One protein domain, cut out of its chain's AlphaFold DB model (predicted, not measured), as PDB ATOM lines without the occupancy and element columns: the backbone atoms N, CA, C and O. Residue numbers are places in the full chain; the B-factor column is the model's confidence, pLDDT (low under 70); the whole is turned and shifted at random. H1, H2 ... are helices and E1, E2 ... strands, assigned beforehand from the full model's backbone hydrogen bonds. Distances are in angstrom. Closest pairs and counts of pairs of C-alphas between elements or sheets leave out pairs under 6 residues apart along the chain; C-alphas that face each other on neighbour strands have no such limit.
ATOM      1  N   PRO A 833       1.787 160.655 241.432       92.38
ATOM      2  CA  PRO A 833       1.833 160.811 242.879       92.38
ATOM      3  C   PRO A 833       3.013 160.061 243.511       92.38
ATOM      4  O   PRO A 833       3.184 160.117 244.722       92.38
ATOM      5  N   CYS A 834       3.803 159.301 242.746       93.31
ATOM      6  CA  CYS A 834       4.998 158.599 243.217       93.31
ATOM      7  C   CYS A 834       5.961 158.280 242.058       93.31
ATOM      8  O   CYS A 834       5.606 158.382 240.883       93.31
ATOM      9  N   GLY A 835       7.197 157.905 242.395       93.12
ATOM     10  CA  GLY A 835       8.227 157.522 241.427       93.12
ATOM     11  C   GLY A 835       8.280 156.019 241.154       93.12
ATOM     12  O   GLY A 835       7.807 155.210 241.952       93.12
ATOM     13  N   PHE A 836       8.935 155.645 240.053       95.50
ATOM     14  CA  PHE A 836       9.145 154.255 239.646       95.50
ATOM     15  C   PHE A 836      10.591 153.996 239.234       95.50
ATOM     16  O   PHE A 836      11.206 154.775 238.497       95.50
ATOM     17  N   GLN A 837      11.127 152.866 239.686       95.00
ATOM     18  CA  GLN A 837      12.494 152.432 239.433       95.00
ATOM     19  C   GLN A 837      12.515 151.050 238.779       95.00
ATOM     20  O   GLN A 837      11.765 150.162 239.168       95.00
ATOM     21  N   LEU A 838      13.410 150.854 237.814       94.50
ATOM     22  CA  LEU A 838      13.751 149.546 237.267       94.50
ATOM     23  C   LEU A 838      14.730 148.844 238.203       94.50
ATOM     24  O   LEU A 838      15.800 149.390 238.493       94.50
ATOM     25  N   LYS A 839      14.397 147.633 238.644       91.31
ATOM     26  CA  LYS A 839      15.313 146.764 239.384       91.31
ATOM     27  C   LYS A 839      16.281 146.109 238.394       91.31
ATOM     28  O   LYS A 839      15.858 145.399 237.491       91.31
ATOM     29  N   LEU A 840      17.581 146.386 238.532       85.00
ATOM     30  CA  LEU A 840      18.627 145.791 237.685       85.00
ATOM     31  C   LEU A 840      19.280 144.592 238.380       85.00
ATOM     32  O   LEU A 840      19.521 143.561 237.763       85.00
ATOM     33  N   THR A 841      19.556 144.734 239.675       76.56
ATOM     34  CA  THR A 841      20.052 143.672 240.562       76.56
ATOM     35  C   THR A 841      19.458 143.864 241.957       76.56
ATOM     36  O   THR A 841      18.794 144.868 242.223       76.56
ATOM     37  N   ALA A 842      19.738 142.952 242.895       70.62
ATOM     38  CA  ALA A 842      19.298 143.083 244.286       70.62
ATOM     39  C   ALA A 842      19.687 144.436 244.926       70.62
ATOM     40  O   ALA A 842      18.896 144.996 245.684       70.62
ATOM     41  N   ARG A 843      20.854 145.000 244.571       70.62
ATOM     42  CA  ARG A 843      21.381 146.259 245.135       70.62
ATOM     43  C   ARG A 843      21.313 147.461 244.196       70.62
ATOM     44  O   ARG A 843      21.533 148.580 244.646       70.62
ATOM     45  N   GLN A 844      21.033 147.251 242.912       81.38
ATOM     46  CA  GLN A 844      21.050 148.315 241.913       81.38
ATOM     47  C   GLN A 844      19.662 148.527 241.313       81.38
ATOM     48  O   GLN A 844      19.060 147.607 240.755       81.38
ATOM     49  N   SER A 845      19.186 149.767 241.379       89.44
ATOM     50  CA  SER A 845      17.992 150.227 240.679       89.44
ATOM     51  C   SER A 845      18.298 151.466 239.841       89.44
ATOM     52  O   SER A 845      19.285 152.169 240.061       89.44
ATOM     53  N   LYS A 846      17.455 151.717 238.840       92.31
ATOM     54  CA  LYS A 846      17.511 152.910 237.993       92.31
ATOM     55  C   LYS A 846      16.152 153.596 238.003       92.31
ATOM     56  O   LYS A 846      15.171 152.995 237.577       92.31
ATOM     57  N   THR A 847      16.091 154.855 238.429       93.25
ATOM     58  CA  THR A 847      14.857 155.646 238.337       93.25
ATOM     59  C   THR A 847      14.448 155.838 236.879       93.25
ATOM     60  O   THR A 847      15.255 156.264 236.052       93.25
ATOM     61  N   LEU A 848      13.198 155.493 236.566       95.12
ATOM     62  CA  LEU A 848      12.599 155.677 235.243       95.12
ATOM     63  C   LEU A 848      11.612 156.846 235.226       95.12
ATOM     64  O   LEU A 848      11.557 157.577 234.239       95.12
ATOM     65  N   LEU A 849      10.849 157.007 236.308       95.19
ATOM     66  CA  LEU A 849       9.855 158.062 236.493       95.19
ATOM     67  C   LEU A 849      10.011 158.653 237.893       95.19
ATOM     68  O   LEU A 849      10.191 157.913 238.862       95.19
ATOM     69  N   TRP A 850       9.930 159.974 237.994       92.19
ATOM     70  CA  TRP A 850      10.023 160.698 239.261       92.19
ATOM     71  C   TRP A 850       8.619 161.065 239.773       92.19
ATOM     72  O   TRP A 850       7.718 161.260 238.947       92.19
ATOM     73  N   PRO A 851       8.410 161.190 241.095       91.00
ATOM     74  CA  PRO A 851       7.214 161.851 241.623       91.00
ATOM     75  C   PRO A 851       7.040 163.243 240.993       91.00
ATOM     76  O   PRO A 851       8.027 163.881 240.624       91.00
ATOM     77  N   GLY A 852       5.801 163.691 240.799       88.44
ATOM     78  CA  GLY A 852       5.502 164.975 240.160       88.44
ATOM     79  C   GLY A 852       5.692 165.001 238.637       88.44
ATOM     80  O   GLY A 852       5.422 166.024 238.006       88.44
ATOM     81  N   THR A 853       6.124 163.895 238.006       89.75
ATOM     82  CA  THR A 853       6.203 163.819 236.536       89.75
ATOM     83  C   THR A 853       4.822 164.102 235.949       89.75
ATOM     84  O   THR A 853       3.871 163.358 236.200       89.75
ATOM     85  N   LYS A 854       4.721 165.177 235.162       86.38
ATOM     86  CA  LYS A 854       3.470 165.606 234.534       86.38
ATOM     87  C   LYS A 854       2.980 164.545 233.553       86.38
ATOM     88  O   LYS A 854       3.742 164.096 232.695       86.38
ATOM     89  N   MET A 855       1.713 164.180 233.673       87.50
ATOM     90  CA  MET A 855       1.065 163.265 232.749       87.50
ATOM     91  C   MET A 855       0.686 163.985 231.452       87.50
ATOM     92  O   MET A 855       0.466 165.198 231.422       87.50
ATOM     93  N   ILE A 856       0.635 163.219 230.373       83.06
ATOM     94  CA  ILE A 856       0.226 163.651 229.040       83.06
ATOM     95  C   ILE A 856      -0.958 162.810 228.581       83.06
ATOM     96  O   ILE A 856      -1.090 161.651 228.976       83.06
ATOM     97  N   GLU A 857      -1.805 163.377 227.729       79.88
ATOM     98  CA  GLU A 857      -2.832 162.595 227.046       79.88
ATOM     99  C   GLU A 857      -2.170 161.614 226.068       79.88
ATOM    100  O   GLU A 857      -1.341 162.017 225.249       79.88
ATOM    101  N   VAL A 858      -2.519 160.330 226.172       78.44
ATOM    102  CA  VAL A 858      -1.953 159.255 225.333       78.44
ATOM    103  C   VAL A 858      -2.953 158.656 224.341       78.44
ATOM    104  O   VAL A 858      -2.560 157.865 223.484       78.44
ATOM    105  N   ASP A 859      -4.232 159.034 224.413       73.38
ATOM    106  CA  ASP A 859      -5.289 158.584 223.501       73.38
ATOM    107  C   ASP A 859      -6.359 159.672 223.236       73.38
ATOM    108  O   ASP A 859      -6.398 160.708 223.894       73.38
ATOM    109  N   ASP A 860      -7.266 159.436 222.275       69.00
ATOM    110  CA  ASP A 860      -8.348 160.385 221.914       69.00
ATOM    111  C   ASP A 860      -9.449 160.447 222.979       69.00
ATOM    112  O   ASP A 860     -10.357 161.283 222.905       69.00
ATOM    113  N   ARG A 861      -9.416 159.527 223.950       71.50
ATOM    114  CA  ARG A 861     -10.361 159.495 225.069       71.50
ATOM    115  C   ARG A 861      -9.946 160.479 226.162       71.50
ATOM    116  O   ARG A 861     -10.793 160.830 226.979       71.50
ATOM    117  N   GLY A 862      -8.707 160.978 226.118       73.75
ATOM    118  CA  GLY A 862      -8.134 161.883 227.111       73.75
ATOM    119  C   GLY A 862      -7.516 161.144 228.296       73.75
ATOM    120  O   GLY A 862      -7.421 161.714 229.376       73.75
ATOM    121  N   THR A 863      -7.119 159.880 228.117       81.88
ATOM    122  CA  THR A 863      -6.410 159.110 229.144       81.88
ATOM    123  C   THR A 863      -5.059 159.757 229.418       81.88
ATOM    124  O   THR A 863      -4.267 159.937 228.490       81.88
ATOM    125  N   LEU A 864      -4.776 160.072 230.682       87.38
ATOM    126  CA  LEU A 864      -3.493 160.629 231.093       87.38
ATOM    127  C   LEU A 864      -2.505 159.520 231.472       87.38
ATOM    128  O   LEU A 864      -2.862 158.548 232.142       87.38
ATOM    129  N   ALA A 865      -1.247 159.672 231.059       91.31
ATOM    130  CA  ALA A 865      -0.151 158.809 231.481       91.31
ATOM    131  C   ALA A 865       1.183 159.558 231.542       91.31
ATOM    132  O   ALA A 865       1.412 160.528 230.825       91.31
ATOM    133  N   ALA A 866       2.093 159.080 232.381       92.94
ATOM    134  CA  ALA A 866       3.481 159.511 232.413       92.94
ATOM    135  C   ALA A 866       4.367 158.465 231.735       92.94
ATOM    136  O   ALA A 866       4.274 157.267 232.005       92.94
ATOM    137  N   ARG A 867       5.257 158.928 230.861       92.06
ATOM    138  CA  ARG A 867       6.123 158.081 230.043       92.06
ATOM    139  C   ARG A 867       7.582 158.357 230.371       92.06
ATOM    140  O   ARG A 867       8.001 159.508 230.459       92.06
ATOM    141  N   ALA A 868       8.366 157.301 230.571       94.06
ATOM    142  CA  ALA A 868       9.780 157.434 230.888       94.06
ATOM    143  C   ALA A 868      10.517 158.105 229.722       94.06
ATOM    144  O   ALA A 868      10.394 157.678 228.574       94.06
ATOM    145  N   ALA A 869      11.337 159.118 230.004       87.06
ATOM    146  CA  ALA A 869      12.013 159.901 228.966       87.06
ATOM    147  C   ALA A 869      12.978 159.071 228.091       87.06
ATOM    148  O   ALA A 869      13.263 159.432 226.950       87.06
ATOM    149  N   GLN A 870      13.502 157.957 228.613       90.06
ATOM    150  CA  GLN A 870      14.503 157.133 227.935       90.06
ATOM    151  C   GLN A 870      14.034 155.694 227.720       90.06
ATOM    152  O   GLN A 870      13.666 154.998 228.667       90.06
ATOM    153  N   TRP A 871      14.210 155.213 226.490       93.12
ATOM    154  CA  TRP A 871      14.115 153.798 226.136       93.12
ATOM    155  C   TRP A 871      15.294 153.007 226.718       93.12
ATOM    156  O   TRP A 871      16.462 153.323 226.465       93.12
ATOM    157  N   GLN A 872      15.002 151.949 227.463       92.19
ATOM    158  CA  GLN A 872      15.988 151.039 228.040       92.19
ATOM    159  C   GLN A 872      16.193 149.824 227.131       92.19
ATOM    160  O   GLN A 872      15.242 149.400 226.479       92.19
ATOM    161  N   PRO A 873      17.398 149.243 227.041       90.25
ATOM    162  CA  PRO A 873      17.549 147.900 226.491       90.25
ATOM    163  C   PRO A 873      16.669 146.916 227.265       90.25
ATOM    164  O   PRO A 873      16.544 147.030 228.486       90.25
ATOM    165  N   MET A 874      16.060 145.965 226.562       89.12
ATOM    166  CA  MET A 874      15.258 144.941 227.218       89.12
ATOM    167  C   MET A 874      16.132 144.016 228.081       89.12
ATOM    168  O   MET A 874      17.257 143.678 227.703       89.12
ATOM    169  N   ILE A 875      15.606 143.611 229.239       86.31
ATOM    170  CA  ILE A 875      16.214 142.626 230.146       86.31
ATOM    171  C   ILE A 875      15.218 141.484 230.414       86.31
ATOM    172  O   ILE A 875      14.014 141.715 230.297       86.31
ATOM    173  N   PRO A 876      15.677 140.267 230.780       81.94
ATOM    174  CA  PRO A 876      14.784 139.111 230.917       81.94
ATOM    175  C   PRO A 876      13.647 139.292 231.937       81.94
ATOM    176  O   PRO A 876      12.518 138.869 231.687       81.94
ATOM    177  N   ASN A 877      13.951 139.941 233.067       86.19
ATOM    178  CA  ASN A 877      12.997 140.317 234.111       86.19
ATOM    179  C   ASN A 877      12.939 141.840 234.201       86.19
ATOM    180  O   ASN A 877      13.804 142.462 234.816       86.19
ATOM    181  N   PHE A 878      11.943 142.448 233.564       91.19
ATOM    182  CA  PHE A 878      11.728 143.888 233.649       91.19
ATOM    183  C   PHE A 878      10.825 144.182 234.851       91.19
ATOM    184  O   PHE A 878       9.600 144.197 234.738       91.19
ATOM    185  N   GLU A 879      11.440 144.344 236.021       93.06
ATOM    186  CA  GLU A 879      10.751 144.557 237.298       93.06
ATOM    187  C   GLU A 879      10.727 146.044 237.655       93.06
ATOM    188  O   GLU A 879      11.766 146.685 237.849       93.06
ATOM    189  N   ILE A 880       9.523 146.601 237.750       94.56
ATOM    190  CA  ILE A 880       9.291 147.978 238.167       94.56
ATOM    191  C   ILE A 880       8.907 148.004 239.633       94.56
ATOM    192  O   ILE A 880       7.974 147.329 240.062       94.56
ATOM    193  N   HIS A 881       9.619 148.829 240.386       93.50
ATOM    194  CA  HIS A 881       9.460 149.011 241.815       93.50
ATOM    195  C   HIS A 881       9.032 150.442 242.131       93.50
ATOM    196  O   HIS A 881       9.550 151.401 241.553       93.50
ATOM    197  N   ARG A 882       8.126 150.583 243.098       92.88
ATOM    198  CA  ARG A 882       7.795 151.859 243.733       92.88
ATOM    199  C   ARG A 882       8.633 152.009 245.006       92.88
ATOM    200  O   ARG A 882       8.514 151.162 245.895       92.88
ATOM    201  N   PRO A 883       9.460 153.057 245.140       91.81
ATOM    202  CA  PRO A 883      10.111 153.383 246.404       91.81
ATOM    203  C   PRO A 883       9.084 153.746 247.477       91.81
ATOM    204  O   PRO A 883       8.152 154.503 247.207       91.81
ATOM    205  N   THR A 884       9.263 153.212 248.683       89.94
ATOM    206  CA  THR A 884       8.373 153.470 249.828       89.94
ATOM    207  C   THR A 884       9.093 154.087 251.023       89.94
ATOM    208  O   THR A 884       8.426 154.592 251.917       89.94
ATOM    209  N   GLY A 885      10.430 154.102 251.031       88.56
ATOM    210  CA  GLY A 885      11.264 154.696 252.077       88.56
ATOM    211  C   GLY A 885      12.757 154.503 251.794       88.56
ATOM    212  O   GLY A 885      13.141 154.034 250.719       88.56
ATOM    213  N   TRP A 886      13.619 154.815 252.766       83.69
ATOM    214  CA  TRP A 886      15.067 154.599 252.654       83.69
ATOM    215  C   TRP A 886      15.399 153.124 252.399       83.69
ATOM    216  O   TRP A 886      15.180 152.271 253.254       83.69
ATOM    217  N   GLY A 887      15.899 152.813 251.199       82.50
ATOM    218  CA  GLY A 887      16.257 151.447 250.801       82.50
ATOM    219  C   GLY A 887      15.076 150.474 250.667       82.50
ATOM    220  O   GLY A 887      15.304 149.295 250.407       82.50
ATOM    221  N   ARG A 888      13.831 150.946 250.818       85.88
ATOM    222  CA  ARG A 888      12.610 150.131 250.764       85.88
ATOM    223  C   ARG A 888      11.841 150.390 249.478       85.88
ATOM    224  O   ARG A 888      11.653 151.537 249.065       85.88
ATOM    225  N   THR A 889      11.390 149.314 248.845       89.81
ATOM    226  CA  THR A 889      10.644 149.377 247.588       89.81
ATOM    227  C   THR A 889       9.655 148.227 247.502       89.81
ATOM    228  O   THR A 889      10.030 147.108 247.830       89.81
ATOM    229  N   ILE A 890       8.478 148.466 246.933       88.88
ATOM    230  CA  ILE A 890       7.499 147.418 246.616       88.88
ATOM    231  C   ILE A 890       7.498 147.132 245.114       88.88
ATOM    232  O   ILE A 890       7.585 148.060 244.304       88.88
ATOM    233  N   GLN A 891       7.402 145.858 244.732       90.00
ATOM    234  CA  GLN A 891       7.229 145.477 243.332       90.00
ATOM    235  C   GLN A 891       5.867 145.991 242.853       90.00
ATOM    236  O   GLN A 891       4.846 145.754 243.491       90.00
ATOM    237  N   TRP A 892       5.846 146.717 241.739       91.56
ATOM    238  CA  TRP A 892       4.638 147.349 241.205       91.56
ATOM    239  C   TRP A 892       4.163 146.697 239.909       91.56
ATOM    240  O   TRP A 892       2.959 146.560 239.687       91.56
ATOM    241  N   GLY A 893       5.101 146.255 239.070       90.81
ATOM    242  CA  GLY A 893       4.792 145.514 237.855       90.81
ATOM    243  C   GLY A 893       5.975 144.706 237.344       90.81
ATOM    244  O   GLY A 893       7.128 145.106 237.518       90.81
ATOM    245  N   VAL A 894       5.689 143.578 236.701       89.75
ATOM    246  CA  VAL A 894       6.702 142.666 236.160       89.75
ATOM    247  C   VAL A 894       6.400 142.328 234.708       89.75
ATOM    248  O   VAL A 894       5.257 142.090 234.325       89.75
ATOM    249  N   PHE A 895       7.440 142.302 233.882       88.94
ATOM    250  CA  PHE A 895       7.370 141.723 232.549       88.94
ATOM    251  C   PHE A 895       8.491 140.696 232.376       88.94
ATOM    252  O   PHE A 895       9.674 141.035 232.436       88.94
ATOM    253  N   ARG A 896       8.108 139.432 232.159       85.56
ATOM    254  CA  ARG A 896       9.019 138.290 231.991       85.56
ATOM    255  C   ARG A 896       9.061 137.878 230.526       85.56
ATOM    256  O   ARG A 896       8.113 137.269 230.033       85.56
ATOM    257  N   THR A 897      10.163 138.158 229.828       77.19
ATOM    258  CA  THR A 897      10.293 137.848 228.386       77.19
ATOM    259  C   THR A 897      10.095 136.365 228.083       77.19
ATOM    260  O   THR A 897       9.474 136.011 227.088       77.19
ATOM    261  N   TYR A 898      10.599 135.489 228.954       67.38
ATOM    262  CA  TYR A 898      10.603 134.037 228.751       67.38
ATOM    263  C   TYR A 898       9.244 133.368 228.986       67.38
ATOM    264  O   TYR A 898       9.020 132.277 228.461       67.38
ATOM    265  N   ASN A 899       8.363 134.001 229.765       65.69
ATOM    266  CA  ASN A 899       6.989 133.543 229.978       65.69
ATOM    267  C   ASN A 899       6.015 134.199 229.003       65.69
ATOM    268  O   ASN A 899       4.885 133.732 228.862       65.69
ATOM    269  N   TYR A 900       6.445 135.260 228.318       67.62
ATOM    270  CA  TYR A 900       5.579 135.976 227.409       67.62
ATOM    271  C   TYR A 900       5.252 135.119 226.183       67.62
ATOM    272  O   TYR A 900       6.117 134.762 225.379       67.62
ATOM    273  N   GLN A 901       3.967 134.818 226.038       66.69
ATOM    274  CA  GLN A 901       3.369 134.290 224.824       66.69
ATOM    275  C   GLN A 901       2.326 135.295 224.362       66.69
ATOM    276  O   GLN A 901       1.513 135.763 225.164       66.69
ATOM    277  N   ASP A 902       2.341 135.644 223.079       66.06
ATOM    278  CA  ASP A 902       1.250 136.448 222.542       66.06
ATOM    279  C   ASP A 902      -0.066 135.643 222.505       66.06
ATOM    280  O   ASP A 902      -0.104 134.436 222.763       66.06
ATOM    281  N   ARG A 903      -1.180 136.301 222.159       62.44
ATOM    282  CA  ARG A 903      -2.503 135.646 222.079       62.44
ATOM    283  C   ARG A 903      -2.564 134.491 221.067       62.44
ATOM    284  O   ARG A 903      -3.493 133.692 221.132       62.44
ATOM    285  N   GLY A 904      -1.620 134.421 220.129       59.47
ATOM    286  CA  GLY A 904      -1.483 133.347 219.146       59.47
ATOM    287  C   GLY A 904      -0.526 132.230 219.579       59.47
ATOM    288  O   GLY A 904      -0.300 131.309 218.795       59.47
ATOM    289  N   GLY A 905       0.037 132.300 220.791       70.62
ATOM    290  CA  GLY A 905       1.020 131.348 221.308       70.62
ATOM    291  C   GLY A 905       2.439 131.554 220.767       70.62
ATOM    292  O   GLY A 905       3.293 130.685 220.952       70.62
ATOM    293  N   TYR A 906       2.717 132.670 220.085       76.19
ATOM    294  CA  TYR A 906       4.057 132.987 219.593       76.19
ATOM    295  C   TYR A 906       4.974 133.379 220.751       76.19
ATOM    296  O   TYR A 906       4.596 134.175 221.615       76.19
ATOM    297  N   ARG A 907       6.198 132.842 220.742       79.00
ATOM    298  CA  ARG A 907       7.250 133.180 221.705       79.00
ATOM    299  C   ARG A 907       8.308 134.063 221.039       79.00
ATOM    300  O   ARG A 907       8.748 133.703 219.947       79.00
ATOM    301  N   PRO A 908       8.732 135.161 221.689       78.31
ATOM    302  CA  PRO A 908       9.744 136.054 221.142       78.31
ATOM    303  C   PRO A 908      11.089 135.360 220.911       78.31
ATOM    304  O   PRO A 908      11.523 134.527 221.714       78.31
ATOM    305  N   ASP A 909      11.790 135.759 219.850       82.06
ATOM    306  CA  ASP A 909      13.169 135.350 219.604       82.06
ATOM    307  C   ASP A 909      14.092 135.978 220.657       82.06
ATOM    308  O   ASP A 909      14.343 137.188 220.688       82.06
ATOM    309  N   ARG A 910      14.648 135.132 221.524       77.44
ATOM    310  CA  ARG A 910      15.528 135.564 222.617       77.44
ATOM    311  C   ARG A 910      16.794 136.244 222.106       77.44
ATOM    312  O   ARG A 910      17.329 137.107 222.788       77.44
ATOM    313  N   THR A 911      17.253 135.929 220.894       78.75
ATOM    314  CA  THR A 911      18.399 136.628 220.302       78.75
ATOM    315  C   THR A 911      18.079 138.089 219.980       78.75
ATOM    316  O   THR A 911      18.998 138.896 219.877       78.75
ATOM    317  N   ILE A 912      16.812 138.472 219.868       81.81
ATOM    318  CA  ILE A 912      16.391 139.849 219.590       81.81
ATOM    319  C   ILE A 912      15.981 140.560 220.891       81.81
ATOM    320  O   ILE A 912      16.347 141.721 221.100       81.81
ATOM    321  N   PHE A 913      15.262 139.860 221.774       84.81
ATOM    322  CA  PHE A 913      14.675 140.419 222.999       84.81
ATOM    323  C   PHE A 913      15.576 140.386 224.230       84.81
ATOM    324  O   PHE A 913      15.316 141.125 225.175       84.81
ATOM    325  N   GLU A 914      16.602 139.540 224.252       82.00
ATOM    326  CA  GLU A 914      17.481 139.391 225.409       82.00
ATOM    327  C   GLU A 914      18.927 139.758 225.040       82.00
ATOM    328  O   GLU A 914      19.350 139.587 223.887       82.00
ATOM    329  N   PRO A 915      19.707 140.285 226.002       81.06
ATOM    330  CA  PRO A 915      21.143 140.428 225.815       81.06
ATOM    331  C   PRO A 915      21.795 139.051 225.627       81.06
ATOM    332  O   PRO A 915      21.269 138.026 226.069       81.06
ATOM    333  N   SER A 916      22.958 139.010 224.974       76.19
ATOM    334  CA  SER A 916      23.734 137.770 224.893       76.19
ATOM    335  C   SER A 916      24.148 137.294 226.289       76.19
ATOM    336  O   SER A 916      24.380 138.096 227.193       76.19
ATOM    337  N   SER A 917      24.268 135.976 226.466       69.81
ATOM    338  CA  SER A 917      24.610 135.358 227.755       69.81
ATOM    339  C   SER A 917      25.975 135.785 228.309       69.81
ATOM    340  O   SER A 917      26.200 135.686 229.506       69.81
ATOM    341  N   ASP A 918      26.879 136.250 227.446       70.75
ATOM    342  CA  ASP A 918      28.203 136.786 227.793       70.75
ATOM    343  C   ASP A 918      28.212 138.318 228.003       70.75
ATOM    344  O   ASP A 918      29.265 138.902 228.249       70.75
ATOM    345  N   GLY A 919      27.059 138.985 227.870       67.19
ATOM    346  CA  GLY A 919      26.901 140.433 228.031       67.19
ATOM    347  C   GLY A 919      27.504 141.295 226.914       67.19
ATOM    348  O   GLY A 919      27.441 142.521 226.999       67.19
ATOM    349  N   THR A 920      28.073 140.699 225.863       75.81
ATOM    350  CA  THR A 920      28.765 141.438 224.789       75.81
ATOM    351  C   THR A 920      27.816 142.167 223.837       75.81
ATOM    352  O   THR A 920      28.208 143.149 223.202       75.81
ATOM    353  N   ARG A 921      26.558 141.718 223.741       80.62
ATOM    354  CA  ARG A 921      25.534 142.285 222.862       80.62
ATOM    355  C   ARG A 921      24.270 142.630 223.657       80.62
ATOM    356  O   ARG A 921      23.675 141.729 224.247       80.62
ATOM    357  N   PRO A 922      23.816 143.896 223.653       81.75
ATOM    358  CA  PRO A 922      22.541 144.266 224.261       81.75
ATOM    359  C   PRO A 922      21.362 143.708 223.451       81.75
ATOM    360  O   PRO A 922      21.509 143.366 222.275       81.75
ATOM    361  N   ALA A 923      20.179 143.666 224.063       86.56
ATOM    362  CA  ALA A 923      18.945 143.386 223.335       86.56
ATOM    363  C   ALA A 923      18.728 144.418 222.211       86.56
ATOM    364  O   ALA A 923      18.999 145.611 222.381       86.56
ATOM    365  N   LEU A 924      18.227 143.956 221.062       90.75
ATOM    366  CA  LEU A 924      17.856 144.823 219.936       90.75
ATOM    367  C   LEU A 924      16.501 145.495 220.177       90.75
ATOM    368  O   LEU A 924      16.243 146.599 219.684       90.75
ATOM    369  N   VAL A 925      15.645 144.831 220.954       92.94
ATOM    370  CA  VAL A 925      14.401 145.409 221.451       92.94
ATOM    371  C   VAL A 925      14.695 146.315 222.636       92.94
ATOM    372  O   VAL A 925      15.452 145.984 223.553       92.94
ATOM    373  N   ARG A 926      14.064 147.482 222.606       94.62
ATOM    374  CA  ARG A 926      14.072 148.452 223.689       94.62
ATOM    375  C   ARG A 926      12.690 148.534 224.309       94.62
ATOM    376  O   ARG A 926      11.682 148.325 223.638       94.62
ATOM    377  N   ALA A 927      12.682 148.874 225.586       94.88
ATOM    378  CA  ALA A 927      11.506 148.998 226.408       94.88
ATOM    379  C   ALA A 927      11.395 150.410 226.992       94.88
ATOM    380  O   ALA A 927      12.393 150.997 227.420       94.88
ATOM    381  N   GLN A 928      10.188 150.956 227.039       96.06
ATOM    382  CA  GLN A 928       9.897 152.223 227.702       96.06
ATOM    383  C   GLN A 928       8.711 152.040 228.641       96.06
ATOM    384  O   GLN A 928       7.676 151.508 228.247       96.06
TER     385      GLN A 928
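AT A GLANCE: This is residues 833 to 928 of the 1134 residues of an uncharacterized protein of Sphaerisporangium album (UniProt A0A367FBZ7). Two hairpins side by side, E1 with E2 and E4 with E5, make one strongly twisted sheet, and long loop-rich stretches spread away from it. E3 folds back on residues 856 to 857 in a narrow arm, while beyond the end of E5 the chain passes through residues 901 to 906, which stick out, and the short H1 before E6 returns to pair with residues 872 to 873. The 96 printed residues hold E1, E2, E3, E4, E5, H1 and E6 in that order, mostly strand, with under half in named elements; the antiparallel sheet order is E2, E1, E4, E5. It is only just loose, close to compact, with a radius of gyration of the C-alphas of 15.3 A and spans of 39 by 37 by 21 A.

HOW THE PARTS SIT: E1, residues 836 to 839, and E2, residues 845 to 849, form a hairpin, with N 838 and O 846 2.8 A apart. E4, residues 877 to 885, is antiparallel to E1, with N 837 and O 881 at 2.8 A. E5, residues 888 to 896, forms a hairpin with E4, N 880 and O 893 being 2.8 A apart, and bends by 61 degrees at residue 893. E3, residues 864 to 867, and E6, residues 925 to 928, pair with no named strand. H1, residues 910 to 913, is not on the sheet and is too short for an O i to N i+4 pair; its one O i to N i+3 pair is not within range. The closest C-alphas of H1 and E6, Phe 913 and Val 925, are 5.2 A apart.

IN THESE COORDINATES: E1 begins at C-alpha 836 (9.145, 154.255, 239.646). E4 is 23.1 A long and E5 22.5 A. E6 ends at C-alpha 928 (9.897, 152.223, 227.702).

THE WHOLE: The two C-alphas farthest apart, Arg 861 and Asp 918, are 44.8 A apart. The printed part has no cut; its long links are E2 to E3, E5 to H1 and H1 to E6. Low confidence, under 70, falls at residues 860, 898 to 904, 917 and 919.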